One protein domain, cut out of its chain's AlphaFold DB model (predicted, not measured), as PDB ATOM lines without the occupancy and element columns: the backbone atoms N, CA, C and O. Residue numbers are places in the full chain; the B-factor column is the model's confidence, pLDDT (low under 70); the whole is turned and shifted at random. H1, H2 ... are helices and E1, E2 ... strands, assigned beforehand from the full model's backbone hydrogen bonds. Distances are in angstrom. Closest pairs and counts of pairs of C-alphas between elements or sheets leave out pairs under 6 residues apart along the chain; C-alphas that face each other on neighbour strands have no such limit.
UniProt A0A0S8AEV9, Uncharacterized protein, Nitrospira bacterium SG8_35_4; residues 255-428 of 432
ATOM      1  N   ALA A 255      10.892  41.183  52.743       95.50
ATOM      2  CA  ALA A 255      10.238  41.665  53.954       95.50
ATOM      3  C   ALA A 255      10.830  43.015  54.381       95.50
ATOM      4  O   ALA A 255      10.085  43.965  54.611       95.50
ATOM      5  N   ASP A 256      12.157  43.151  54.383       93.69
ATOM      6  CA  ASP A 256      12.823  44.420  54.712       93.69
ATOM      7  C   ASP A 256      12.510  45.520  53.704       93.69
ATOM      8  O   ASP A 256      12.331  46.676  54.079       93.69
ATOM      9  N   ALA A 257      12.379  45.146  52.431       93.81
ATOM     10  CA  ALA A 257      12.018  46.061  51.357       93.81
ATOM     11  C   ALA A 257      10.604  46.648  51.500       93.81
ATOM     12  O   ALA A 257      10.326  47.705  50.925       93.81
ATOM     13  N   VAL A 258       9.707  45.979  52.240       94.25
ATOM     14  CA  VAL A 258       8.319  46.426  52.435       94.25
ATOM     15  C   VAL A 258       8.022  46.989  53.824       94.25
ATOM     16  O   VAL A 258       7.042  47.722  53.959       94.25
ATOM     17  N   LYS A 259       8.856  46.716  54.839       93.31
ATOM     18  CA  LYS A 259       8.707  47.255  56.207       93.31
ATOM     19  C   LYS A 259       8.493  48.782  56.254       93.31
ATOM     20  O   LYS A 259       7.623  49.207  57.013       93.31
ATOM     21  N   PRO A 260       9.166  49.618  55.432       93.25
ATOM     22  CA  PRO A 260       8.930  51.066  55.424       93.25
ATOM     23  C   PRO A 260       7.504  51.489  55.050       93.25
ATOM     24  O   PRO A 260       7.124  52.624  55.321       93.25
ATOM     25  N   TYR A 261       6.714  50.612  54.423       92.56
ATOM     26  CA  TYR A 261       5.338  50.917  54.035       92.56
ATOM     27  C   TYR A 261       4.313  50.632  55.135       92.56
ATOM     28  O   TYR A 261       3.155  51.009  54.958       92.56
ATOM     29  N   ILE A 262       4.687  49.996  56.253       91.50
ATOM     30  CA  ILE A 262       3.760  49.715  57.363       91.50
ATOM     31  C   ILE A 262       3.094  51.016  57.838       91.50
ATOM     32  O   ILE A 262       3.758  52.014  58.101       91.50
ATOM     33  N   GLY A 263       1.763  50.992  57.938       88.25
ATOM     34  CA  GLY A 263       0.926  52.147  58.262       88.25
ATOM     35  C   GLY A 263       0.400  52.920  57.052       88.25
ATOM     36  O   GLY A 263      -0.432  53.807  57.222       88.25
ATOM     37  N   THR A 264       0.826  52.573  55.835       87.31
ATOM     38  CA  THR A 264       0.309  53.209  54.619       87.31
ATOM     39  C   THR A 264      -1.136  52.759  54.352       87.31
ATOM     40  O   THR A 264      -1.395  51.552  54.382       87.31
ATOM     41  N   PRO A 265      -2.087  53.670  54.067       86.88
ATOM     42  CA  PRO A 265      -3.477  53.306  53.791       86.88
ATOM     43  C   PRO A 265      -3.637  52.376  52.580       86.88
ATOM     44  O   PRO A 265      -2.886  52.447  51.603       86.88
ATOM     45  N   TYR A 266      -4.676  51.538  52.607       85.25
ATOM     46  CA  TYR A 266      -4.948  50.573  51.532       85.25
ATOM     47  C   TYR A 266      -5.220  51.263  50.187       85.25
ATOM     48  O   TYR A 266      -4.876  50.752  49.124       85.25
ATOM     49  N   GLU A 267      -5.817  52.453  50.222       84.38
ATOM     50  CA  GLU A 267      -6.135  53.270  49.049       84.38
ATOM     51  C   GLU A 267      -4.875  53.785  48.322       84.38
ATOM     52  O   GLU A 267      -4.941  54.177  47.153       84.38
ATOM     53  N   GLU A 268      -3.718  53.758  48.991       81.44
ATOM     54  CA  GLU A 268      -2.417  54.132  48.430       81.44
ATOM     55  C   GLU A 268      -1.594  52.914  47.983       81.44
ATOM     56  O   GLU A 268      -0.914  52.950  46.941       81.44
ATOM     57  N   ILE A 269      -1.647  51.833  48.767       87.19
ATOM     58  CA  ILE A 269      -0.923  50.585  48.521       87.19
ATOM     59  C   ILE A 269      -1.851  49.407  48.817       87.19
ATOM     60  O   ILE A 269      -2.065  49.072  49.975       87.19
ATOM     61  N   ASP A 270      -2.350  48.739  47.778       89.06
ATOM     62  CA  ASP A 270      -3.037  47.451  47.909       89.06
ATOM     63  C   ASP A 270      -2.033  46.289  48.057       89.06
ATOM     64  O   ASP A 270      -0.814  46.467  47.954       89.06
ATOM     65  N   CYS A 271      -2.522  45.071  48.310       92.81
ATOM     66  CA  CYS A 271      -1.651  43.924  48.590       92.81
ATOM     67  C   CYS A 271      -0.728  43.577  47.412       92.81
ATOM     68  O   CYS A 271       0.442  43.266  47.620       92.81
ATOM     69  N   TYR A 272      -1.196  43.689  46.163       93.75
ATOM     70  CA  TYR A 272      -0.328  43.468  45.001       93.75
ATOM     71  C   TYR A 272       0.683  44.610  44.809       93.75
ATOM     72  O   TYR A 272       1.858  44.377  44.521       93.75
ATOM     73  N   GLY A 273       0.253  45.854  45.006       90.06
ATOM     74  CA  GLY A 273       1.082  47.048  44.946       90.06
ATOM     75  C   GLY A 273       2.178  47.074  46.008       90.06
ATOM     76  O   GLY A 273       3.236  47.652  45.746       90.06
ATOM     77  N   LEU A 274       1.959  46.439  47.161       95.69
ATOM     78  CA  LEU A 274       2.978  46.218  48.188       95.69
ATOM     79  C   LEU A 274       4.094  45.305  47.666       95.69
ATOM     80  O   LEU A 274       5.267  45.669  47.739       95.69
ATOM     81  N   ILE A 275       3.732  44.169  47.058       96.00
ATOM     82  CA  ILE A 275       4.693  43.237  46.447       96.00
ATOM     83  C   ILE A 275       5.492  43.942  45.351       96.00
ATOM     84  O   ILE A 275       6.716  43.867  45.336       96.00
ATOM     85  N   VAL A 276       4.816  44.665  44.453       94.31
ATOM     86  CA  VAL A 276       5.473  45.391  43.357       94.31
ATOM     87  C   VAL A 276       6.504  46.386  43.889       94.31
ATOM     88  O   VAL A 276       7.628  46.400  43.392       94.31
ATOM     89  N   ARG A 277       6.154  47.181  44.907       92.81
ATOM     90  CA  ARG A 277       7.085  48.134  45.529       92.81
ATOM     91  C   ARG A 277       8.255  47.425  46.203       92.81
ATOM     92  O   ARG A 277       9.392  47.813  45.972       92.81
ATOM     93  N   GLY A 278       7.993  46.347  46.941       94.12
ATOM     94  CA  GLY A 278       9.044  45.526  47.538       94.12
ATOM     95  C   GLY A 278      10.030  44.991  46.496       94.12
ATOM     96  O   GLY A 278      11.235  45.157  46.645       94.12
ATOM     97  N   LEU A 279       9.537  44.432  45.386       92.25
ATOM     98  CA  LEU A 279      10.393  43.948  44.296       92.25
ATOM     99  C   LEU A 279      11.217  45.082  43.668       92.25
ATOM    100  O   LEU A 279      12.401  44.898  43.388       92.25
ATOM    101  N   GLN A 280      10.615  46.256  43.455       89.31
ATOM    102  CA  GLN A 280      11.326  47.427  42.930       89.31
ATOM    103  C   GLN A 280      12.430  47.897  43.882       89.31
ATOM    104  O   GLN A 280      13.538  48.163  43.422       89.31
ATOM    105  N   ASN A 281      12.167  47.914  45.191       90.00
ATOM    106  CA  ASN A 281      13.155  48.240  46.221       90.00
ATOM    107  C   ASN A 281      14.281  47.196  46.297       90.00
ATOM    108  O   ASN A 281      15.397  47.518  46.684       90.00
ATOM    109  N   GLN A 282      14.034  45.960  45.853       87.44
ATOM    110  CA  GLN A 282      15.072  44.941  45.669       87.44
ATOM    111  C   GLN A 282      15.818  45.044  44.325       87.44
ATOM    112  O   GLN A 282      16.586  44.144  43.974       87.44
ATOM    113  N   GLY A 283      15.594  46.106  43.548       88.44
ATOM    114  CA  GLY A 283      16.237  46.332  42.252       88.44
ATOM    115  C   GLY A 283      15.626  45.537  41.095       88.44
ATOM    116  O   GLY A 283      16.176  45.523  39.992       88.44
ATOM    117  N   ILE A 284      14.482  44.869  41.292       89.19
ATOM    118  CA  ILE A 284      13.789  44.185  40.200       89.19
ATOM    119  C   ILE A 284      13.060  45.228  39.356       89.19
ATOM    120  O   ILE A 284      12.116  45.886  39.799       89.19
ATOM    121  N   GLN A 285      13.456  45.330  38.088       88.50
ATOM    122  CA  GLN A 285      12.775  46.171  37.111       88.50
ATOM    123  C   GLN A 285      11.367  45.622  36.819       88.50
ATOM    124  O   GLN A 285      11.159  44.808  35.916       88.50
ATOM    125  N   TYR A 286      10.375  46.063  37.596       89.62
ATOM    126  CA  TYR A 286       8.989  45.637  37.406       89.62
ATOM    127  C   TYR A 286       8.317  46.351  36.222       89.62
ATOM    128  O   TYR A 286       7.626  45.711  35.428       89.62
ATOM    129  N   ARG A 287       8.526  47.667  36.082       83.50
ATOM    130  CA  ARG A 287       7.940  48.519  35.026       83.50
ATOM    131  C   ARG A 287       8.963  48.884  33.943       83.50
ATOM    132  O   ARG A 287      10.164  48.711  34.127       83.50
ATOM    133  N   GLY A 288       8.472  49.456  32.844       76.44
ATOM    134  CA  GLY A 288       9.290  49.892  31.711       76.44
ATOM    135  C   GLY A 288       9.595  48.763  30.728       76.44
ATOM    136  O   GLY A 288       9.237  47.607  30.964       76.44
ATOM    137  N   HIS A 289      10.242  49.122  29.619       79.56
ATOM    138  CA  HIS A 289      10.547  48.179  28.549       79.56
ATOM    139  C   HIS A 289      11.466  47.050  29.040       79.56
ATOM    140  O   HIS A 289      12.461  47.298  29.723       79.56
ATOM    141  N   GLY A 290      11.111  45.807  28.720       80.88
ATOM    142  CA  GLY A 290      11.806  44.602  29.169       80.88
ATOM    143  C   GLY A 290      11.578  44.247  30.645       80.88
ATOM    144  O   GLY A 290      12.132  43.247  31.123       80.88
ATOM    145  N   GLY A 291      10.761  45.024  31.362       89.00
ATOM    146  CA  GLY A 291      10.433  44.808  32.766       89.00
ATOM    147  C   GLY A 291       9.574  43.563  33.007       89.00
ATOM    148  O   GLY A 291       9.026  42.949  32.085       89.00
ATOM    149  N   LEU A 292       9.449  43.172  34.275       90.62
ATOM    150  CA  LEU A 292       8.698  41.980  34.667       90.62
ATOM    151  C   LEU A 292       7.218  42.057  34.263       90.62
ATOM    152  O   LEU A 292       6.677  41.073  33.759       90.62
ATOM    153  N   ARG A 293       6.580  43.225  34.408       89.69
ATOM    154  CA  ARG A 293       5.180  43.434  34.016       89.69
ATOM    155  C   ARG A 293       4.951  43.115  32.539       89.69
ATOM    156  O   ARG A 293       4.075  42.317  32.230       89.69
ATOM    157  N   GLU A 294       5.751  43.693  31.643       87.06
ATOM    158  CA  GLU A 294       5.620  43.485  30.192       87.06
ATOM    159  C   GLU A 294       5.785  42.003  29.826       87.06
ATOM    160  O   GLU A 294       5.022  41.463  29.026       87.06
ATOM    161  N   LYS A 295       6.728  41.308  30.475       92.31
ATOM    162  CA  LYS A 295       6.940  39.866  30.281       92.31
ATOM    163  C   LYS A 295       5.741  39.032  30.732       92.31
ATOM    164  O   LYS A 295       5.369  38.092  30.028       92.31
ATOM    165  N   LEU A 296       5.140  39.365  31.877       88.94
ATOM    166  CA  LEU A 296       3.936  38.696  32.375       88.94
ATOM    167  C   LEU A 296       2.737  38.946  31.449       88.94
ATOM    168  O   LEU A 296       2.043  37.994  31.097       88.94
ATOM    169  N   GLU A 297       2.540  40.181  30.983       89.38
ATOM    170  CA  GLU A 297       1.474  40.519  30.030       89.38
ATOM    171  C   GLU A 297       1.648  39.777  28.697       89.38
ATOM    172  O   GLU A 297       0.702  39.168  28.192       89.38
ATOM    173  N   ALA A 298       2.863  39.766  28.142       90.94
ATOM    174  CA  ALA A 298       3.170  39.057  26.902       90.94
ATOM    175  C   ALA A 298       2.981  37.538  27.039       90.94
ATOM    176  O   ALA A 298       2.522  36.875  26.106       90.94
ATOM    177  N   LEU A 299       3.321  36.968  28.201       92.38
ATOM    178  CA  LEU A 299       3.078  35.557  28.492       92.38
ATOM    179  C   LEU A 299       1.578  35.252  28.591       92.38
ATOM    180  O   LEU A 299       1.137  34.234  28.061       92.38
ATOM    181  N   ALA A 300       0.799  36.125  29.234       90.38
ATOM    182  CA  ALA A 300      -0.644  35.949  29.359       90.38
ATOM    183  C   ALA A 300      -1.323  35.958  27.983       90.38
ATOM    184  O   ALA A 300      -2.044  35.017  27.652       90.38
ATOM    185  N   VAL A 301      -0.990  36.938  27.133       93.06
ATOM    186  CA  VAL A 301      -1.508  37.033  25.756       93.06
ATOM    187  C   VAL A 301      -1.158  35.790  24.938       93.06
ATOM    188  O   VAL A 301      -2.023  35.229  24.270       93.06
ATOM    189  N   ARG A 302       0.087  35.303  25.027       95.38
ATOM    190  CA  ARG A 302       0.525  34.079  24.330       95.38
ATOM    191  C   ARG A 302      -0.264  32.841  24.753       95.38
ATOM    192  O   ARG A 302      -0.461  31.936  23.950       95.38
ATOM    193  N   ASN A 303      -0.718  32.808  26.001       94.31
ATOM    194  CA  ASN A 303      -1.539  31.730  26.541       94.31
ATOM    195  C   ASN A 303      -3.045  31.931  26.288       94.31
ATOM    196  O   ASN A 303      -3.843  31.156  26.810       94.31
ATOM    197  N   GLY A 304      -3.442  32.945  25.510       91.69
ATOM    198  CA  GLY A 304      -4.849  33.256  25.242       91.69
ATOM    199  C   GLY A 304      -5.590  33.828  26.454       91.69
ATOM    200  O   GLY A 304      -6.809  33.711  26.535       91.69
ATOM    201  N   LEU A 305      -4.864  34.412  27.411       89.25
ATOM    202  CA  LEU A 305      -5.412  34.979  28.640       89.25
ATOM    203  C   LEU A 305      -5.410  36.517  28.598       89.25
ATOM    204  O   LEU A 305      -4.611  37.121  27.873       89.25
ATOM    205  N   PRO A 306      -6.253  37.181  29.413       80.12
ATOM    206  CA  PRO A 306      -6.174  38.624  29.621       80.12
ATOM    207  C   PRO A 306      -4.777  39.058  30.085       80.12
ATOM    208  O   PRO A 306      -4.142  38.362  30.872       80.12
ATOM    209  N   ARG A 307      -4.309  40.238  29.658       80.88
ATOM    210  CA  ARG A 307      -2.955  40.756  29.972       80.88
ATOM    211  C   ARG A 307      -2.616  40.732  31.466       80.88
ATOM    212  O   ARG A 307      -1.481  40.473  31.841       80.88
ATOM    213  N   ASN A 308      -3.607  40.973  32.314       83.75
ATOM    214  CA  ASN A 308      -3.469  41.017  33.764       83.75
ATOM    215  C   ASN A 308      -3.649  39.652  34.455       83.75
ATOM    216  O   ASN A 308      -3.691  39.613  35.681       83.75
ATOM    217  N   ALA A 309      -3.763  38.540  33.719       83.75
ATOM    218  CA  ALA A 309      -4.057  37.217  34.285       83.75
ATOM    219  C   ALA A 309      -3.013  36.717  35.300       83.75
ATOM    220  O   ALA A 309      -3.302  35.804  36.068       83.75
ATOM    221  N   TYR A 310      -1.814  37.304  35.312       89.62
ATOM    222  CA  TYR A 310      -0.745  36.962  36.253       89.62
ATOM    223  C   TYR A 310      -0.451  38.060  37.281       89.62
ATOM    224  O   TYR A 310       0.563  37.983  37.969       89.62
ATOM    225  N   PHE A 311      -1.308  39.080  37.403       90.38
ATOM    226  CA  PHE A 311      -1.146  40.156  38.390       90.38
ATOM    227  C   PHE A 311      -1.752  39.763  39.739       90.38
ATOM    228  O   PHE A 311      -2.680  40.388  40.244       90.38
ATOM    229  N   SER A 312      -1.222  38.682  40.296       90.38
ATOM    230  CA  SER A 312      -1.510  38.180  41.636       90.38
ATOM    231  C   SER A 312      -0.223  37.612  42.229       90.38
ATOM    232  O   SER A 312       0.727  37.339  41.492       90.38
ATOM    233  N   GLY A 313      -0.164  37.422  43.548       90.38
ATOM    234  CA  GLY A 313       1.003  36.785  44.163       90.38
ATOM    235  C   GLY A 313       1.228  35.362  43.641       90.38
ATOM    236  O   GLY A 313       2.351  35.012  43.282       90.38
ATOM    237  N   GLU A 314       0.152  34.588  43.458       92.44
ATOM    238  CA  GLU A 314       0.209  33.263  42.831       92.44
ATOM    239  C   GLU A 314       0.733  33.337  41.390       92.44
ATOM    240  O   GLU A 314       1.694  32.649  41.052       92.44
ATOM    241  N   GLY A 315       0.168  34.208  40.548       93.12
ATOM    242  CA  GLY A 315       0.596  34.362  39.157       93.12
ATOM    243  C   GLY A 315       2.061  34.786  39.040       93.12
ATOM    244  O   GLY A 315       2.804  34.258  38.211       93.12
ATOM    245  N   LEU A 316       2.499  35.688  39.914       94.19
ATOM    246  CA  LEU A 316       3.880  36.144  39.991       94.19
ATOM    247  C   LEU A 316       4.830  35.005  40.392       94.19
ATOM    248  O   LEU A 316       5.814  34.759  39.692       94.19
ATOM    249  N   VAL A 317       4.520  34.272  41.467       95.44
ATOM    250  CA  VAL A 317       5.318  33.122  41.925       95.44
ATOM    251  C   VAL A 317       5.362  32.025  40.864       95.44
ATOM    252  O   VAL A 317       6.423  31.469  40.598       95.44
ATOM    253  N   GLU A 318       4.236  31.714  40.225       93.25
ATOM    254  CA  GLU A 318       4.166  30.628  39.251       93.25
ATOM    255  C   GLU A 318       4.884  30.916  37.934       93.25
ATOM    256  O   GLU A 318       5.335  29.979  37.272       93.25
ATOM    257  N   LYS A 319       4.894  32.177  37.489       94.12
ATOM    258  CA  LYS A 319       5.394  32.534  36.151       94.12
ATOM    259  C   LYS A 319       6.763  33.194  36.173       94.12
ATOM    260  O   LYS A 319       7.481  33.090  35.183       94.12
ATOM    261  N   ALA A 320       7.121  33.851  37.271       92.25
ATOM    262  CA  ALA A 320       8.370  34.595  37.399       92.25
ATOM    263  C   ALA A 320       9.210  34.191  38.613       92.25
ATOM    264  O   ALA A 320      10.284  34.753  38.824       92.25
ATOM    265  N   GLY A 321       8.737  33.233  39.405       93.00
ATOM    266  CA  GLY A 321       9.406  32.786  40.610       93.00
ATOM    267  C   GLY A 321       9.522  31.274  40.710       93.00
ATOM    268  O   GLY A 321       9.383  30.526  39.737       93.00
ATOM    269  N   LYS A 322       9.775  30.834  41.938       95.19
ATOM    270  CA  LYS A 322       9.832  29.437  42.333       95.19
ATOM    271  C   LYS A 322       8.788  29.176  43.408       95.19
ATOM    272  O   LYS A 322       8.867  29.697  44.520       95.19
ATOM    273  N   LYS A 323       7.816  28.329  43.070       96.44
ATOM    274  CA  LYS A 323       6.824  27.804  44.013       96.44
ATOM    275  C   LYS A 323       7.481  26.746  44.900       96.44
ATOM    276  O   LYS A 323       8.033  25.778  44.377       96.44
ATOM    277  N   VAL A 324       7.436  26.936  46.218       97.62
ATOM    278  CA  VAL A 324       8.048  26.014  47.197       97.62
ATOM    279  C   VAL A 324       7.013  25.198  47.959       97.62
ATOM    280  O   VAL A 324       7.301  24.077  48.360       97.62
ATOM    281  N   PHE A 325       5.803  25.734  48.115       98.19
ATOM    282  CA  PHE A 325       4.681  25.052  48.741       98.19
ATOM    283  C   PHE A 325       3.380  25.489  48.066       98.19
ATOM    284  O   PHE A 325       3.230  26.637  47.641       98.19
ATOM    285  N   SER A 326       2.453  24.550  47.918       97.69
ATOM    286  CA  SER A 326       1.124  24.810  47.380       97.69
ATOM    287  C   SER A 326       0.166  23.756  47.899       97.69
ATOM    288  O   SER A 326       0.466  22.564  47.819       97.69
ATOM    289  N   LYS A 327      -0.974  24.194  48.426       97.94
ATOM    290  CA  LYS A 327      -2.023  23.305  48.913       97.94
ATOM    291  C   LYS A 327      -3.378  23.860  48.517       97.94
ATOM    292  O   LYS A 327      -3.682  25.011  48.817       97.94
ATOM    293  N   SER A 328      -4.175  23.026  47.863       97.50
ATOM    294  CA  SER A 328      -5.549  23.340  47.486       97.50
ATOM    295  C   SER A 328      -6.499  22.455  48.279       97.50
ATOM    296  O   SER A 328      -6.280  21.251  48.419       97.50
ATOM    297  N   LEU A 329      -7.539  23.073  48.824       97.44
ATOM    298  CA  LEU A 329      -8.623  22.424  49.536       97.44
ATOM    299  C   LEU A 329      -9.899  22.645  48.738       97.44
ATOM    300  O   LEU A 329     -10.382  23.771  48.673       97.44
ATOM    301  N   ASP A 330     -10.461  21.580  48.174       95.69
ATOM    302  CA  ASP A 330     -11.727  21.671  47.436       95.69
ATOM    303  C   ASP A 330     -12.909  21.993  48.364       95.69
ATOM    304  O   ASP A 330     -13.905  22.587  47.956       95.69
ATOM    305  N   HIS A 331     -12.787  21.607  49.636       94.75
ATOM    306  CA  HIS A 331     -13.762  21.871  50.681       94.75
ATOM    307  C   HIS A 331     -13.060  22.135  52.016       94.75
ATOM    308  O   HIS A 331     -12.170  21.381  52.417       94.75
ATOM    309  N   VAL A 332     -13.493  23.179  52.729       95.38
ATOM    310  CA  VAL A 332     -12.962  23.529  54.050       95.38
ATOM    311  C   VAL A 332     -13.977  23.173  55.135       95.38
ATOM    312  O   VAL A 332     -15.013  23.818  55.279       95.38
ATOM    313  N   SER A 333     -13.645  22.160  55.932       94.62
ATOM    314  CA  SER A 333     -14.350  21.788  57.160       94.62
ATOM    315  C   SER A 333     -13.384  21.826  58.346       94.62
ATOM    316  O   SER A 333     -12.195  21.558  58.192       94.62
ATOM    317  N   GLY A 334     -13.885  22.207  59.526       96.62
ATOM    318  CA  GLY A 334     -13.068  22.376  60.734       96.62
ATOM    319  C   GLY A 334     -11.898  23.362  60.567       96.62
ATOM    320  O   GLY A 334     -10.752  22.934  60.710       96.62
ATOM    321  N   PRO A 335     -12.146  24.668  60.302       97.31
ATOM    322  CA  PRO A 335     -11.102  25.644  59.966       97.31
ATOM    323  C   PRO A 335      -9.898  25.620  60.906       97.31
ATOM    324  O   PRO A 335      -8.776  25.508  60.437       97.31
ATOM    325  N   ARG A 336     -10.123  25.600  62.226       96.88
ATOM    326  CA  ARG A 336      -9.044  25.591  63.223       96.88
ATOM    327  C   ARG A 336      -8.112  24.382  63.094       96.88
ATOM    328  O   ARG A 336      -6.900  24.553  63.097       96.88
ATOM    329  N   GLN A 337      -8.671  23.181  62.946       97.50
ATOM    330  CA  GLN A 337      -7.875  21.967  62.758       97.50
ATOM    331  C   GLN A 337      -7.090  22.038  61.443       97.50
ATOM    332  O   GLN A 337      -5.899  21.736  61.408       97.50
ATOM    333  N   ARG A 338      -7.737  22.497  60.363       97.62
ATOM    334  CA  ARG A 338      -7.071  22.671  59.067       97.62
ATOM    335  C   ARG A 338      -5.976  23.730  59.103       97.62
ATOM    336  O   ARG A 338      -4.967  23.546  58.428       97.62
ATOM    337  N   THR A 339      -6.121  24.780  59.910       98.44
ATOM    338  CA  THR A 339      -5.065  25.769  60.142       98.44
ATOM    339  C   THR A 339      -3.829  25.088  60.709       98.44
ATOM    340  O   THR A 339      -2.749  25.255  60.154       98.44
ATOM    341  N   ASP A 340      -3.977  24.303  61.779       98.12
ATOM    342  CA  ASP A 340      -2.850  23.620  62.424       98.12
ATOM    343  C   ASP A 340      -2.140  22.654  61.464       98.12
ATOM    344  O   ASP A 340      -0.909  22.640  61.398       98.12
ATOM    345  N   GLU A 341      -2.906  21.899  60.672       98.19
ATOM    346  CA  GLU A 341      -2.379  20.972  59.666       98.19
ATOM    347  C   GLU A 341      -1.609  21.701  58.554       98.19
ATOM    348  O   GLU A 341      -0.440  21.403  58.308       98.19
ATOM    349  N   ILE A 342      -2.231  22.687  57.894       98.25
ATOM    350  CA  ILE A 342      -1.601  23.435  56.795       98.25
ATOM    351  C   ILE A 342      -0.387  24.212  57.298       98.25
ATOM    352  O   ILE A 342       0.649  24.217  56.635       98.25
ATOM    353  N   TYR A 343      -0.492  24.852  58.463       98.38
ATOM    354  CA  TYR A 343       0.611  25.606  59.043       98.38
ATOM    355  C   TYR A 343       1.807  24.694  59.333       98.38
ATOM    356  O   TYR A 343       2.926  25.027  58.951       98.38
ATOM    357  N   SER A 344       1.577  23.517  59.925       98.31
ATOM    358  CA  SER A 344       2.641  22.544  60.215       98.31
ATOM    359  C   SER A 344       3.314  22.017  58.945       98.31
ATOM    360  O   SER A 344       4.533  21.861  58.916       98.31
ATOM    361  N   GLU A 345       2.544  21.782  57.879       98.44
ATOM    362  CA  GLU A 345       3.079  21.373  56.575       98.44
ATOM    363  C   GLU A 345       3.866  22.490  55.875       98.44
ATOM    364  O   GLU A 345       4.866  22.220  55.213       98.44
ATOM    365  N   MET A 346       3.423  23.741  56.010       98.31
ATOM    366  CA  MET A 346       4.047  24.904  55.378       98.31
ATOM    367  C   MET A 346       5.311  25.366  56.119       98.31
ATOM    368  O   MET A 346       6.254  25.841  55.486       98.31
ATOM    369  N   MET A 347       5.359  25.202  57.444       97.56
ATOM    370  CA  MET A 347       6.406  25.725  58.330       97.56
ATOM    371  C   MET A 347       7.852  25.404  57.895       97.56
ATOM    372  O   MET A 347       8.673  26.323  57.906       97.56
ATOM    373  N   PRO A 348       8.208  24.184  57.439       98.19
ATOM    374  CA  PRO A 348       9.571  23.882  56.981       98.19
ATOM    375  C   PRO A 348      10.025  24.719  55.772       98.19
ATOM    376  O   PRO A 348      11.228  24.922  55.561       98.19
ATOM    377  N   PHE A 349       9.068  25.215  54.984       97.94
ATOM    378  CA  PHE A 349       9.296  25.996  53.769       97.94
ATOM    379  C   PHE A 349       9.271  27.508  54.006       97.94
ATOM    380  O   PHE A 349       9.666  28.256  53.112       97.94
ATOM    381  N   LEU A 350       8.837  27.966  55.187       97.56
ATOM    382  CA  LEU A 350       8.781  29.389  55.511       97.56
ATOM    383  C   LEU A 350      10.186  29.990  55.550       97.56
ATOM    384  O   LEU A 350      11.114  29.442  56.152       97.56
ATOM    385  N   ARG A 351      10.338  31.123  54.869       96.69
ATOM    386  CA  ARG A 351      11.542  31.953  54.828       96.69
ATOM    387  C   ARG A 351      11.096  33.408  54.758       96.69
ATOM    388  O   ARG A 351      10.100  33.713  54.102       96.69
ATOM    389  N   GLU A 352      11.829  34.287  55.429       96.31
ATOM    390  CA  GLU A 352      11.565  35.724  55.372       96.31
ATOM    391  C   GLU A 352      11.729  36.240  53.933       96.31
ATOM    392  O   GLU A 352      12.622  35.818  53.194       96.31
ATOM    393  N   GLY A 353      10.809  37.102  53.506       96.44
ATOM    394  CA  GLY A 353      10.742  37.627  52.147       96.44
ATOM    395  C   GLY A 353      10.026  36.730  51.131       96.44
ATOM    396  O   GLY A 353       9.935  37.103  49.961       96.44
ATOM    397  N   PHE A 354       9.502  35.565  51.520       97.88
ATOM    398  CA  PHE A 354       8.691  34.760  50.599       97.88
ATOM    399  C   PHE A 354       7.309  35.382  50.406       97.88
ATOM    400  O   PHE A 354       6.717  35.925  51.329       97.88
ATOM    401  N   ILE A 355       6.779  35.276  49.194       98.44
ATOM    402  CA  ILE A 355       5.420  35.676  48.851       98.44
ATOM    403  C   ILE A 355       4.485  34.539  49.252       98.44
ATOM    404  O   ILE A 355       4.641  33.409  48.780       98.44
ATOM    405  N   LEU A 356       3.511  34.856  50.099       98.62
ATOM    406  CA  LEU A 356       2.414  33.971  50.471       98.62
ATOM    407  C   LEU A 356       1.116  34.538  49.894       98.62
ATOM    408  O   LEU A 356       0.850  35.737  49.994       98.62
ATOM    409  N   SER A 357       0.325  33.678  49.263       98.19
ATOM    410  CA  SER A 357      -0.959  34.036  48.673       98.19
ATOM    411  C   SER A 357      -2.052  33.070  49.102       98.19
ATOM    412  O   SER A 357      -1.847  31.855  49.131       98.19
ATOM    413  N   PHE A 358      -3.224  33.636  49.367       97.69
ATOM    414  CA  PHE A 358      -4.475  32.930  49.609       97.69
ATOM    415  C   PHE A 358      -5.424  33.226  48.454       97.69
ATOM    416  O   PHE A 358      -5.490  34.360  47.971       97.69
ATOM    417  N   SER A 359      -6.134  32.223  47.955       95.62
ATOM    418  CA  SER A 359      -7.039  32.407  46.819       95.62
ATOM    419  C   SER A 359      -8.260  31.506  46.913       95.62
ATOM    420  O   SER A 359      -8.144  30.297  47.112       95.62
ATOM    421  N   THR A 360      -9.425  32.113  46.731       93.81
ATOM    422  CA  THR A 360     -10.711  31.466  46.474       93.81
ATOM    423  C   THR A 360     -11.218  31.914  45.093       93.81
ATOM    424  O   THR A 360     -10.612  32.788  44.466       93.81
ATOM    425  N   PRO A 361     -12.319  31.353  44.561       88.88
ATOM    426  CA  PRO A 361     -12.868  31.795  43.279       88.88
ATOM    427  C   PRO A 361     -13.302  33.266  43.260       88.88
ATOM    428  O   PRO A 361     -13.323  33.875  42.192       88.88
ATOM    429  N   THR A 362     -13.673  33.831  44.412       85.06
ATOM    430  CA  THR A 362     -14.206  35.197  44.500       85.06
ATOM    431  C   THR A 362     -13.237  36.195  45.118       85.06
ATOM    432  O   THR A 362     -13.411  37.398  44.918       85.06
ATOM    433  N   GLN A 363     -12.226  35.736  45.858       89.38
ATOM    434  CA  GLN A 363     -11.315  36.601  46.600       89.38
ATOM    435  C   GLN A 363      -9.881  36.091  46.537       89.38
ATOM    436  O   GLN A 363      -9.617  34.897  46.424       89.38
ATOM    437  N   GLY A 364      -8.935  37.013  46.643       91.75
ATOM    438  CA  GLY A 364      -7.526  36.682  46.738       91.75
ATOM    439  C   GLY A 364      -6.800  37.707  47.582       91.75
ATOM    440  O   GLY A 364      -7.209  38.866  47.655       91.75
ATOM    441  N   HIS A 365      -5.720  37.266  48.207       95.50
ATOM    442  CA  HIS A 365      -4.870  38.110  49.028       95.50
ATOM    443  C   HIS A 365      -3.435  37.646  48.934       95.50
ATOM    444  O   HIS A 365      -3.156  36.463  48.739       95.50
ATOM    445  N   THR A 366      -2.521  38.597  49.033       97.06
ATOM    446  CA  THR A 366      -1.099  38.307  48.955       97.06
ATOM    447  C   THR A 366      -0.319  39.220  49.872       97.06
ATOM    448  O   THR A 366      -0.674  40.380  50.079       97.06
ATOM    449  N   GLY A 367       0.782  38.690  50.373       97.94
ATOM    450  CA  GLY A 367       1.666  39.389  51.280       97.94
ATOM    451  C   GLY A 367       3.015  38.695  51.341       97.94
ATOM    452  O   GLY A 367       3.316  37.796  50.549       97.94
ATOM    453  N   ILE A 368       3.835  39.153  52.272       98.50
ATOM    454  CA  ILE A 368       5.220  38.751  52.434       98.50
ATOM    455  C   ILE A 368       5.359  38.071  53.792       98.50
ATOM    456  O   ILE A 368       4.970  38.627  54.816       98.50
ATOM    457  N   VAL A 369       5.928  36.872  53.809       98.44
ATOM    458  CA  VAL A 369       6.332  36.186  55.036       98.44
ATOM    459  C   VAL A 369       7.453  36.986  55.688       98.44
ATOM    460  O   VAL A 369       8.478  37.255  55.063       98.44
ATOM    461  N   ALA A 370       7.263  37.334  56.952       97.62
ATOM    462  CA  ALA A 370       8.244  38.005  57.787       97.62
ATOM    463  C   ALA A 370       8.418  37.234  59.098       97.62
ATOM    464  O   ALA A 370       7.832  36.162  59.293       97.62
ATOM    465  N   ARG A 371       9.278  37.738  59.979       94.94
ATOM    466  CA  ARG A 371       9.522  37.117  61.273       94.94
ATOM    467  C   ARG A 371       9.716  38.174  62.350       94.94
ATOM    468  O   ARG A 371      10.493  39.108  62.173       94.94
ATOM    469  N   GLN A 372       9.062  37.978  63.492       92.75
ATOM    470  CA  GLN A 372       9.311  38.750  64.707       92.75
ATOM    471  C   GLN A 372       9.668  37.800  65.850       92.75
ATOM    472  O   GLN A 372       8.835  37.042  66.342       92.75
ATOM    473  N   GLY A 373      10.938  37.815  66.258       91.50
ATOM    474  CA  GLY A 373      11.456  36.854  67.232       91.50
ATOM    475  C   GLY A 373      11.298  35.411  66.739       91.50
ATOM    476  O   GLY A 373      11.841  35.023  65.701       91.50
ATOM    477  N   GLU A 374      10.557  34.600  67.491       92.69
ATOM    478  CA  GLU A 374      10.296  33.197  67.143       92.69
ATOM    479  C   GLU A 374       9.045  32.999  66.279       92.69
ATOM    480  O   GLU A 374       8.867  31.922  65.713       92.69
ATOM    481  N   GLU A 375       8.226  34.038  66.111       95.75
ATOM    482  CA  GLU A 375       6.938  33.950  65.431       95.75
ATOM    483  C   GLU A 375       7.047  34.299  63.946       95.75
ATOM    484  O   GLU A 375       7.655  35.303  63.555       95.75
ATOM    485  N   TRP A 376       6.411  33.477  63.108       98.25
ATOM    486  CA  TRP A 376       6.217  33.799  61.697       98.25
ATOM    487  C   TRP A 376       5.061  34.779  61.537       98.25
ATOM    488  O   TRP A 376       3.938  34.535  61.990       98.25
ATOM    489  N   THR A 377       5.334  35.857  60.820       98.25
ATOM    490  CA  THR A 377       4.404  36.952  60.583       98.25
ATOM    491  C   THR A 377       4.164  37.132  59.088       98.25
ATOM    492  O   THR A 377       4.790  36.487  58.238       98.25
ATOM    493  N   TYR A 378       3.191  37.965  58.752       98.12
ATOM    494  CA  TYR A 378       2.731  38.179  57.393       98.12
ATOM    495  C   TYR A 378       2.465  39.665  57.173       98.12
ATOM    496  O   TYR A 378       1.511  40.224  57.713       98.12
ATOM    497  N   ILE A 379       3.335  40.305  56.393       97.94
ATOM    498  CA  ILE A 379       3.194  41.706  56.002       97.94
ATOM    499  C   ILE A 379       2.292  41.759  54.774       97.94
ATOM    500  O   ILE A 379       2.635  41.225  53.717       97.94
ATOM    501  N   ASN A 380       1.144  42.408  54.887       97.19
ATOM    502  CA  ASN A 380       0.198  42.548  53.788       97.19
ATOM    503  C   ASN A 380      -0.447  43.935  53.796       97.19
ATOM    504  O   ASN A 380      -0.156  44.749  54.667       97.19
ATOM    505  N   SER A 381      -1.288  44.210  52.799       94.94
ATOM    506  CA  SER A 381      -2.171  45.372  52.832       94.94
ATOM    507  C   SER A 381      -3.618  44.929  52.739       94.94
ATOM    508  O   SER A 381      -3.991  44.262  51.778       94.94
ATOM    509  N   GLY A 382      -4.438  45.302  53.711       92.38
ATOM    510  CA  GLY A 382      -5.808  44.816  53.809       92.38
ATOM    511  C   GLY A 382      -6.491  45.318  55.066       92.38
ATOM    512  O   GLY A 382      -6.107  46.352  55.604       92.38
ATOM    513  N   VAL A 383      -7.519  44.604  55.514       91.38
ATOM    514  CA  VAL A 383      -8.037  44.761  56.879       91.38
ATOM    515  C   VAL A 383      -7.071  44.032  57.802       91.38
ATOM    516  O   VAL A 383      -6.806  42.862  57.560       91.38
ATOM    517  N   ILE A 384      -6.551  44.726  58.812       91.94
ATOM    518  CA  ILE A 384      -5.570  44.172  59.748       91.94
ATOM    519  C   ILE A 384      -6.308  43.835  61.043       91.94
ATOM    520  O   ILE A 384      -6.746  44.732  61.766       91.94
ATOM    521  N   ASP A 385      -6.489  42.548  61.313       88.06
ATOM    522  CA  ASP A 385      -7.274  42.038  62.440       88.06
ATOM    523  C   ASP A 385      -6.484  41.084  63.354       88.06
ATOM    524  O   ASP A 385      -6.951  40.759  64.447       88.06
ATOM    525  N   ASN A 386      -5.250  40.727  62.977       90.31
ATOM    526  CA  ASN A 386      -4.323  39.910  63.769       90.31
ATOM    527  C   ASN A 386      -2.973  40.600  63.991       90.31
ATOM    528  O   ASN A 386      -1.907  39.992  63.838       90.31
ATOM    529  N   GLN A 387      -3.015  41.887  64.317       91.00
ATOM    530  CA  GLN A 387      -1.840  42.743  64.313       91.00
ATOM    531  C   GLN A 387      -0.758  42.332  65.322       91.00
ATOM    532  O   GLN A 387      -1.043  42.028  66.480       91.00
ATOM    533  N   VAL A 388       0.504  42.405  64.891       89.38
ATOM    534  CA  VAL A 388       1.671  42.150  65.752       89.38
ATOM    535  C   VAL A 388       2.118  43.413  66.505       89.38
ATOM    536  O   VAL A 388       2.552  43.341  67.652       89.38
ATOM    537  N   SER A 389       1.999  44.587  65.879       79.62
ATOM    538  CA  SER A 389       2.399  45.890  66.438       79.62
ATOM    539  C   SER A 389       1.191  46.691  66.951       79.62
ATOM    540  O   SER A 389       0.129  46.610  66.349       79.62
ATOM    541  N   PRO A 390       1.314  47.525  68.003       69.56
ATOM    542  CA  PRO A 390       0.208  48.328  68.548       69.56
ATOM    543  C   PRO A 390      -0.215  49.530  67.676       69.56
ATOM    544  O   PRO A 390      -0.966  50.396  68.129       69.56
ATOM    545  N   LEU A 391       0.292  49.647  66.447       70.31
ATOM    546  CA  LEU A 391      -0.095  50.711  65.522       70.31
ATOM    547  C   LEU A 391      -1.552  50.507  65.100       70.31
ATOM    548  O   LEU A 391      -1.787  49.687  64.240       70.31
ATOM    549  N   ASN A 392      -2.527  51.243  65.634       68.38
ATOM    550  CA  ASN A 392      -3.954  51.073  65.297       68.38
ATOM    551  C   ASN A 392      -4.285  51.357  63.810       68.38
ATOM    552  O   ASN A 392      -4.871  52.386  63.474       68.38
ATOM    553  N   VAL A 393      -3.929  50.443  62.912       69.44
ATOM    554  CA  VAL A 393      -4.199  50.489  61.477       69.44
ATOM    555  C   VAL A 393      -5.285  49.461  61.229       69.44
ATOM    556  O   VAL A 393      -5.005  48.278  61.165       69.44
ATOM    557  N   SER A 394      -6.540  49.893  61.121       79.19
ATOM    558  CA  SER A 394      -7.648  48.965  60.846       79.19
ATOM    559  C   SER A 394      -7.671  48.501  59.390       79.19
ATOM    560  O   SER A 394      -8.180  47.420  59.089       79.19
ATOM    561  N   LYS A 395      -7.135  49.320  58.475       89.69
ATOM    562  CA  LYS A 395      -7.044  49.009  57.052       89.69
ATOM    563  C   LYS A 395      -5.851  49.706  56.389       89.69
ATOM    564  O   LYS A 395      -5.774  50.932  56.395       89.69
ATOM    565  N   GLY A 396      -4.952  48.937  55.790       92.19
ATOM    566  CA  GLY A 396      -3.721  49.422  55.168       92.19
ATOM    567  C   GLY A 396      -2.614  48.385  55.234       92.19
ATOM    568  O   GLY A 396      -2.879  47.214  55.491       92.19
ATOM    569  N   VAL A 397      -1.377  48.820  55.006       94.75
ATOM    570  CA  VAL A 397      -0.196  47.969  55.136       94.75
ATOM    571  C   VAL A 397       0.060  47.691  56.615       94.75
ATOM    572  O   VAL A 397       0.325  48.613  57.390       94.75
ATOM    573  N   GLY A 398       0.014  46.423  57.002       95.44
ATOM    574  CA  GLY A 398       0.233  45.969  58.367       95.44
ATOM    575  C   GLY A 398       0.977  44.643  58.414       95.44
ATOM    576  O   GLY A 398       1.216  44.002  57.391       95.44
ATOM    577  N   GLU A 399       1.361  44.250  59.624       96.00
ATOM    578  CA  GLU A 399       2.004  42.971  59.897       96.00
ATOM    579  C   GLU A 399       1.165  42.183  60.898       96.00
ATOM    580  O   GLU A 399       0.794  42.699  61.958       96.00
ATOM    581  N   GLU A 400       0.873  40.937  60.537       96.25
ATOM    582  CA  GLU A 400      -0.060  40.072  61.250       96.25
ATOM    583  C   GLU A 400       0.565  38.729  61.615       96.25
ATOM    584  O   GLU A 400       1.501  38.260  60.962       96.25
ATOM    585  N   PHE A 401       0.034  38.073  62.646       97.75
ATOM    586  CA  PHE A 401       0.427  36.705  62.967       97.75
ATOM    587  C   PHE A 401      -0.006  35.759  61.842       97.75
ATOM    588  O   PHE A 401      -1.199  35.563  61.603       97.75
ATOM    589  N   LEU A 402       0.959  35.112  61.179       98.31
ATOM    590  CA  LEU A 402       0.709  34.341  59.956       98.31
ATOM    591  C   LEU A 402      -0.312  33.222  60.182       98.31
ATOM    592  O   LEU A 402      -1.186  32.981  59.351       98.31
ATOM    593  N   LYS A 403      -0.208  32.525  61.318       98.25
ATOM    594  CA  LYS A 403      -1.105  31.414  61.655       98.25
ATOM    595  C   LYS A 403      -2.550  31.877  61.857       98.25
ATOM    596  O   LYS A 403      -3.475  31.162  61.478       98.25
ATOM    597  N   ALA A 404      -2.735  33.054  62.450       97.38
ATOM    598  CA  ALA A 404      -4.054  33.632  62.667       97.38
ATOM    599  C   ALA A 404      -4.671  34.091  61.338       97.38
ATOM    600  O   ALA A 404      -5.817  33.751  61.051       97.38
ATOM    601  N   GLU A 405      -3.870  34.710  60.468       97.50
ATOM    602  CA  GLU A 405      -4.316  35.097  59.129       97.50
ATOM    603  C   GLU A 405      -4.692  33.879  58.263       97.50
ATOM    604  O   GLU A 405      -5.750  33.841  57.636       97.50
ATOM    605  N   LEU A 406      -3.896  32.804  58.292       98.31
ATOM    606  CA  LEU A 406      -4.253  31.545  57.626       98.31
ATOM    607  C   LEU A 406      -5.610  31.002  58.117       98.31
ATOM    608  O   LEU A 406      -6.413  30.507  57.320       98.31
ATOM    609  N   ASN A 407      -5.881  31.101  59.422       98.31
ATOM    610  CA  ASN A 407      -7.161  30.687  59.986       98.31
ATOM    611  C   ASN A 407      -8.321  31.546  59.474       98.31
ATOM    612  O   ASN A 407      -9.376  30.994  59.157       98.31
ATOM    613  N   ASN A 408      -8.133  32.861  59.353       97.44
ATOM    614  CA  ASN A 408      -9.137  33.762  58.787       97.44
ATOM    615  C   ASN A 408      -9.539  33.344  57.369       97.44
ATOM    616  O   ASN A 408     -10.733  33.235  57.077       97.44
ATOM    617  N   TRP A 409      -8.571  32.999  56.516       97.75
ATOM    618  CA  TRP A 409      -8.846  32.512  55.158       97.75
ATOM    619  C   TRP A 409      -9.588  31.176  55.129       97.75
ATOM    620  O   TRP A 409     -10.496  30.992  54.316       97.75
ATOM    621  N   LEU A 410      -9.269  30.253  56.038       98.38
ATOM    622  CA  LEU A 410     -10.004  28.991  56.167       98.38
ATOM    623  C   LEU A 410     -11.438  29.207  56.667       98.38
ATOM    624  O   LEU A 410     -12.365  28.570  56.164       98.38
ATOM    625  N   VAL A 411     -11.648  30.115  57.623       97.81
ATOM    626  CA  VAL A 411     -12.988  30.495  58.099       97.81
ATOM    627  C   VAL A 411     -13.796  31.134  56.970       97.81
ATOM    628  O   VAL A 411     -14.957  30.767  56.770       97.81
ATOM    629  N   LEU A 412     -13.188  32.042  56.204       95.31
ATOM    630  CA  LEU A 412     -13.817  32.702  55.062       95.31
ATOM    631  C   LEU A 412     -14.225  31.691  53.981       95.31
ATOM    632  O   LEU A 412     -15.383  31.675  53.561       95.31
ATOM    633  N   ALA A 413     -13.309  30.809  53.580       97.38
ATOM    634  CA  ALA A 413     -13.568  29.779  52.578       97.38
ATOM    635  C   ALA A 413     -14.666  28.800  53.028       97.38
ATOM    636  O   ALA A 413     -15.590  28.513  52.266       97.38
ATOM    637  N   ALA A 414     -14.638  28.354  54.290       97.62
ATOM    638  CA  ALA A 414     -15.680  27.493  54.854       97.62
ATOM    639  C   ALA A 414     -17.054  28.183  54.869       97.62
ATOM    640  O   ALA A 414     -18.056  27.583  54.473       97.62
ATOM    641  N   LYS A 415     -17.103  29.457  55.284       97.00
ATOM    642  CA  LYS A 415     -18.330  30.267  55.310       97.00
ATOM    643  C   LYS A 415     -18.934  30.421  53.914       97.00
ATOM    644  O   LYS A 415     -20.148  30.287  53.762       97.00
ATOM    645  N   ASN A 416     -18.096  30.665  52.910       96.19
ATOM    646  CA  ASN A 416     -18.530  30.860  51.527       96.19
ATOM    647  C   ASN A 416     -18.718  29.541  50.759       96.19
ATOM    648  O   ASN A 416     -19.246  29.559  49.651       96.19
ATOM    649  N   LYS A 417     -18.334  28.399  51.351       97.31
ATOM    650  CA  LYS A 417     -18.298  27.076  50.702       97.31
ATOM    651  C   LYS A 417     -17.441  27.077  49.434       97.31
ATOM    652  O   LYS A 417     -17.790  26.451  48.436       97.31
ATOM    653  N   GLU A 418     -16.329  27.791  49.490       97.19
ATOM    654  CA  GLU A 418     -15.397  27.935  48.382       97.19
ATOM    655  C   GLU A 418     -14.144  27.084  48.603       97.19
ATOM    656  O   GLU A 418     -13.733  26.884  49.753       97.19
ATOM    657  N   PRO A 419     -13.509  26.605  47.521       97.69
ATOM    658  CA  PRO A 419     -12.183  26.035  47.632       97.69
ATOM    659  C   PRO A 419     -11.175  27.116  48.040       97.69
ATOM    660  O   PRO A 419     -11.316  28.284  47.672       97.69
ATOM    661  N   LEU A 420     -10.134  26.712  48.769       98.25
ATOM    662  CA  LEU A 420      -9.025  27.581  49.164       98.25
ATOM    663  C   LEU A 420      -7.714  27.033  48.613       98.25
ATOM    664  O   LEU A 420      -7.378  25.872  48.844       98.25
ATOM    665  N   THR A 421      -6.943  27.885  47.948       98.06
ATOM    666  CA  THR A 421      -5.556  27.607  47.572       98.06
ATOM    667  C   THR A 421      -4.615  28.489  48.378       98.06
ATOM    668  O   THR A 421      -4.804  29.701  48.470       98.06
ATOM    669  N   VAL A 422      -3.597  27.860  48.961       98.31
ATOM    670  CA  VAL A 422      -2.477  28.507  49.647       98.31
ATOM    671  C   VAL A 422      -1.231  28.282  48.802       98.31
ATOM    672  O   VAL A 422      -0.874  27.135  48.528       98.31
ATOM    673  N   THR A 423      -0.563  29.358  48.400       98.44
ATOM    674  CA  THR A 423       0.647  29.308  47.570       98.44
ATOM    675  C   THR A 423       1.771  30.082  48.241       98.44
ATOM    676  O   THR A 423       1.596  31.242  48.592       98.44
ATOM    677  N   LEU A 424       2.939  29.455  48.374       98.62
ATOM    678  CA  LEU A 424       4.149  30.062  48.921       98.62
ATOM    679  C   LEU A 424       5.294  29.925  47.914       98.62
ATOM    680  O   LEU A 424       5.551  28.843  47.368       98.62
ATOM    681  N   GLY A 425       6.024  31.011  47.695       97.94
ATOM    682  CA  GLY A 425       7.201  31.011  46.837       97.94
ATOM    683  C   GLY A 425       7.966  32.316  46.886       97.94
ATOM    684  O   GLY A 425       7.707  33.177  47.714       97.94
ATOM    685  N   HIS A 426       8.927  32.472  45.987       95.50
ATOM    686  CA  HIS A 426       9.705  33.702  45.880       95.50
ATOM    687  C   HIS A 426       9.995  34.017  44.417       95.50
ATOM    688  O   HIS A 426      10.038  33.119  43.577       95.50
ATOM    689  N   VAL A 427      10.210  35.295  44.115       91.75
ATOM    690  CA  VAL A 427      10.742  35.720  42.816       91.75
ATOM    691  C   VAL A 427      12.261  35.585  42.869       91.75
ATOM    692  O   VAL A 427      12.891  35.925  43.869       91.75
ATOM    693  N   GLU A 428      12.869  35.038  41.821       79.88
ATOM    694  CA  GLU A 428      14.324  34.918  41.754       79.88
ATOM    695  C   GLU A 428      14.928  36.274  41.362       79.88
ATOM    696  O   GLU A 428      14.695  36.779  40.260       79.88
TER     697      GLU A 428
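What this domain is: This is residues 255 to 428 of the 432 residues of an uncharacterized protein of Nitrospira bacterium SG8_35_4 (UniProt A0A0S8AEV9). What is the main picture? A strongly twisted sheet of six strands forms the core of three layers, with H5 and H6 over one face and H1, H2 and H4 over the other. H3 lies off the sheet, beyond H4. What is printed? The 174 residues, mixed in class, hold six named helices and six named strands in the order H1 H2 H3 H4 E1 H5 E2 E3 E4 E5 H6 E6; the sheet, E1 - E6 - E2 - E3 - E4 - E5, is antiparallel. The whole is compact, with a radius of gyration of the C-alphas of 15.7 A and spans of 45 by 36 by 30 A.

How they stand to each other: How do the first helices stand? H1, residues 255 to 261, touches H2, residues 271 to 281, closest at the C-alphas of Ala 257 and Gly 278, 4.9 A. H3, residues 292 to 302, only just touches H4, residues 313 to 320, with 3 pairs of C-alphas within 8 A, the closest those of Leu 296 and Lys 319, 7.4 A. How do E1, residues 321 to 329, E6, residues 420 to 427, and E2, residues 355 to 359, pair? E6 is the antiparallel neighbour of E1, with N 322 and O 426 2.8 A apart, and of E2, with N 357 and O 423 2.8 A apart. E1, H5, residues 335 to 349, and E2 form a split strand-helix-strand unit, two same-way strands with E6 between them, its crossover right-handed. What follows E2? E2, E3, residues 364 to 372, E4, residues 375 to 383, and E5, residues 395 to 401, form a meander of successive antiparallel hairpins; N 358 and O 365 are 2.9 A apart, N 368 and O 379 2.8 A, N 378 and O 400 2.8 A. H6, residues 402 to 416, touches H5 at a steep tilt of 44 degrees, closest at the C-alphas of Pro 335 and Leu 410, 5.2 A. Are the helix backbones complete? Every O i to N i+4 pair is within hydrogen-bond range in H2, H3, H4 and H6, against 9 of 11 in H5 and 1 of 3 in H1, where 2 of 4 O i to N i+3 pairs are.

Where its parts are: Where are the anchors? H1 begins at C-alpha 255, (10.238, 41.665, 53.954), and E6 ends at C-alpha 427, (10.742, 35.720, 42.816). Which elements are longest? E3 measures 24.7 A, E1 22.6 A, E6 22.3 A, and H5 and H6 21.3 A each; E1 bends by 66 degrees at residue 324 and E4 by 77 degrees at residue 380.

The domain as a whole: How far does it reach? The two C-alphas farthest apart, those of His 289 and Gly 334, are 47.5 A apart. Is it continuous and confident? The printed part has no cut, and the E4 to E5 link is long. Its mean pLDDT is 92.8, with residues 390 and 392 to 393 under 70.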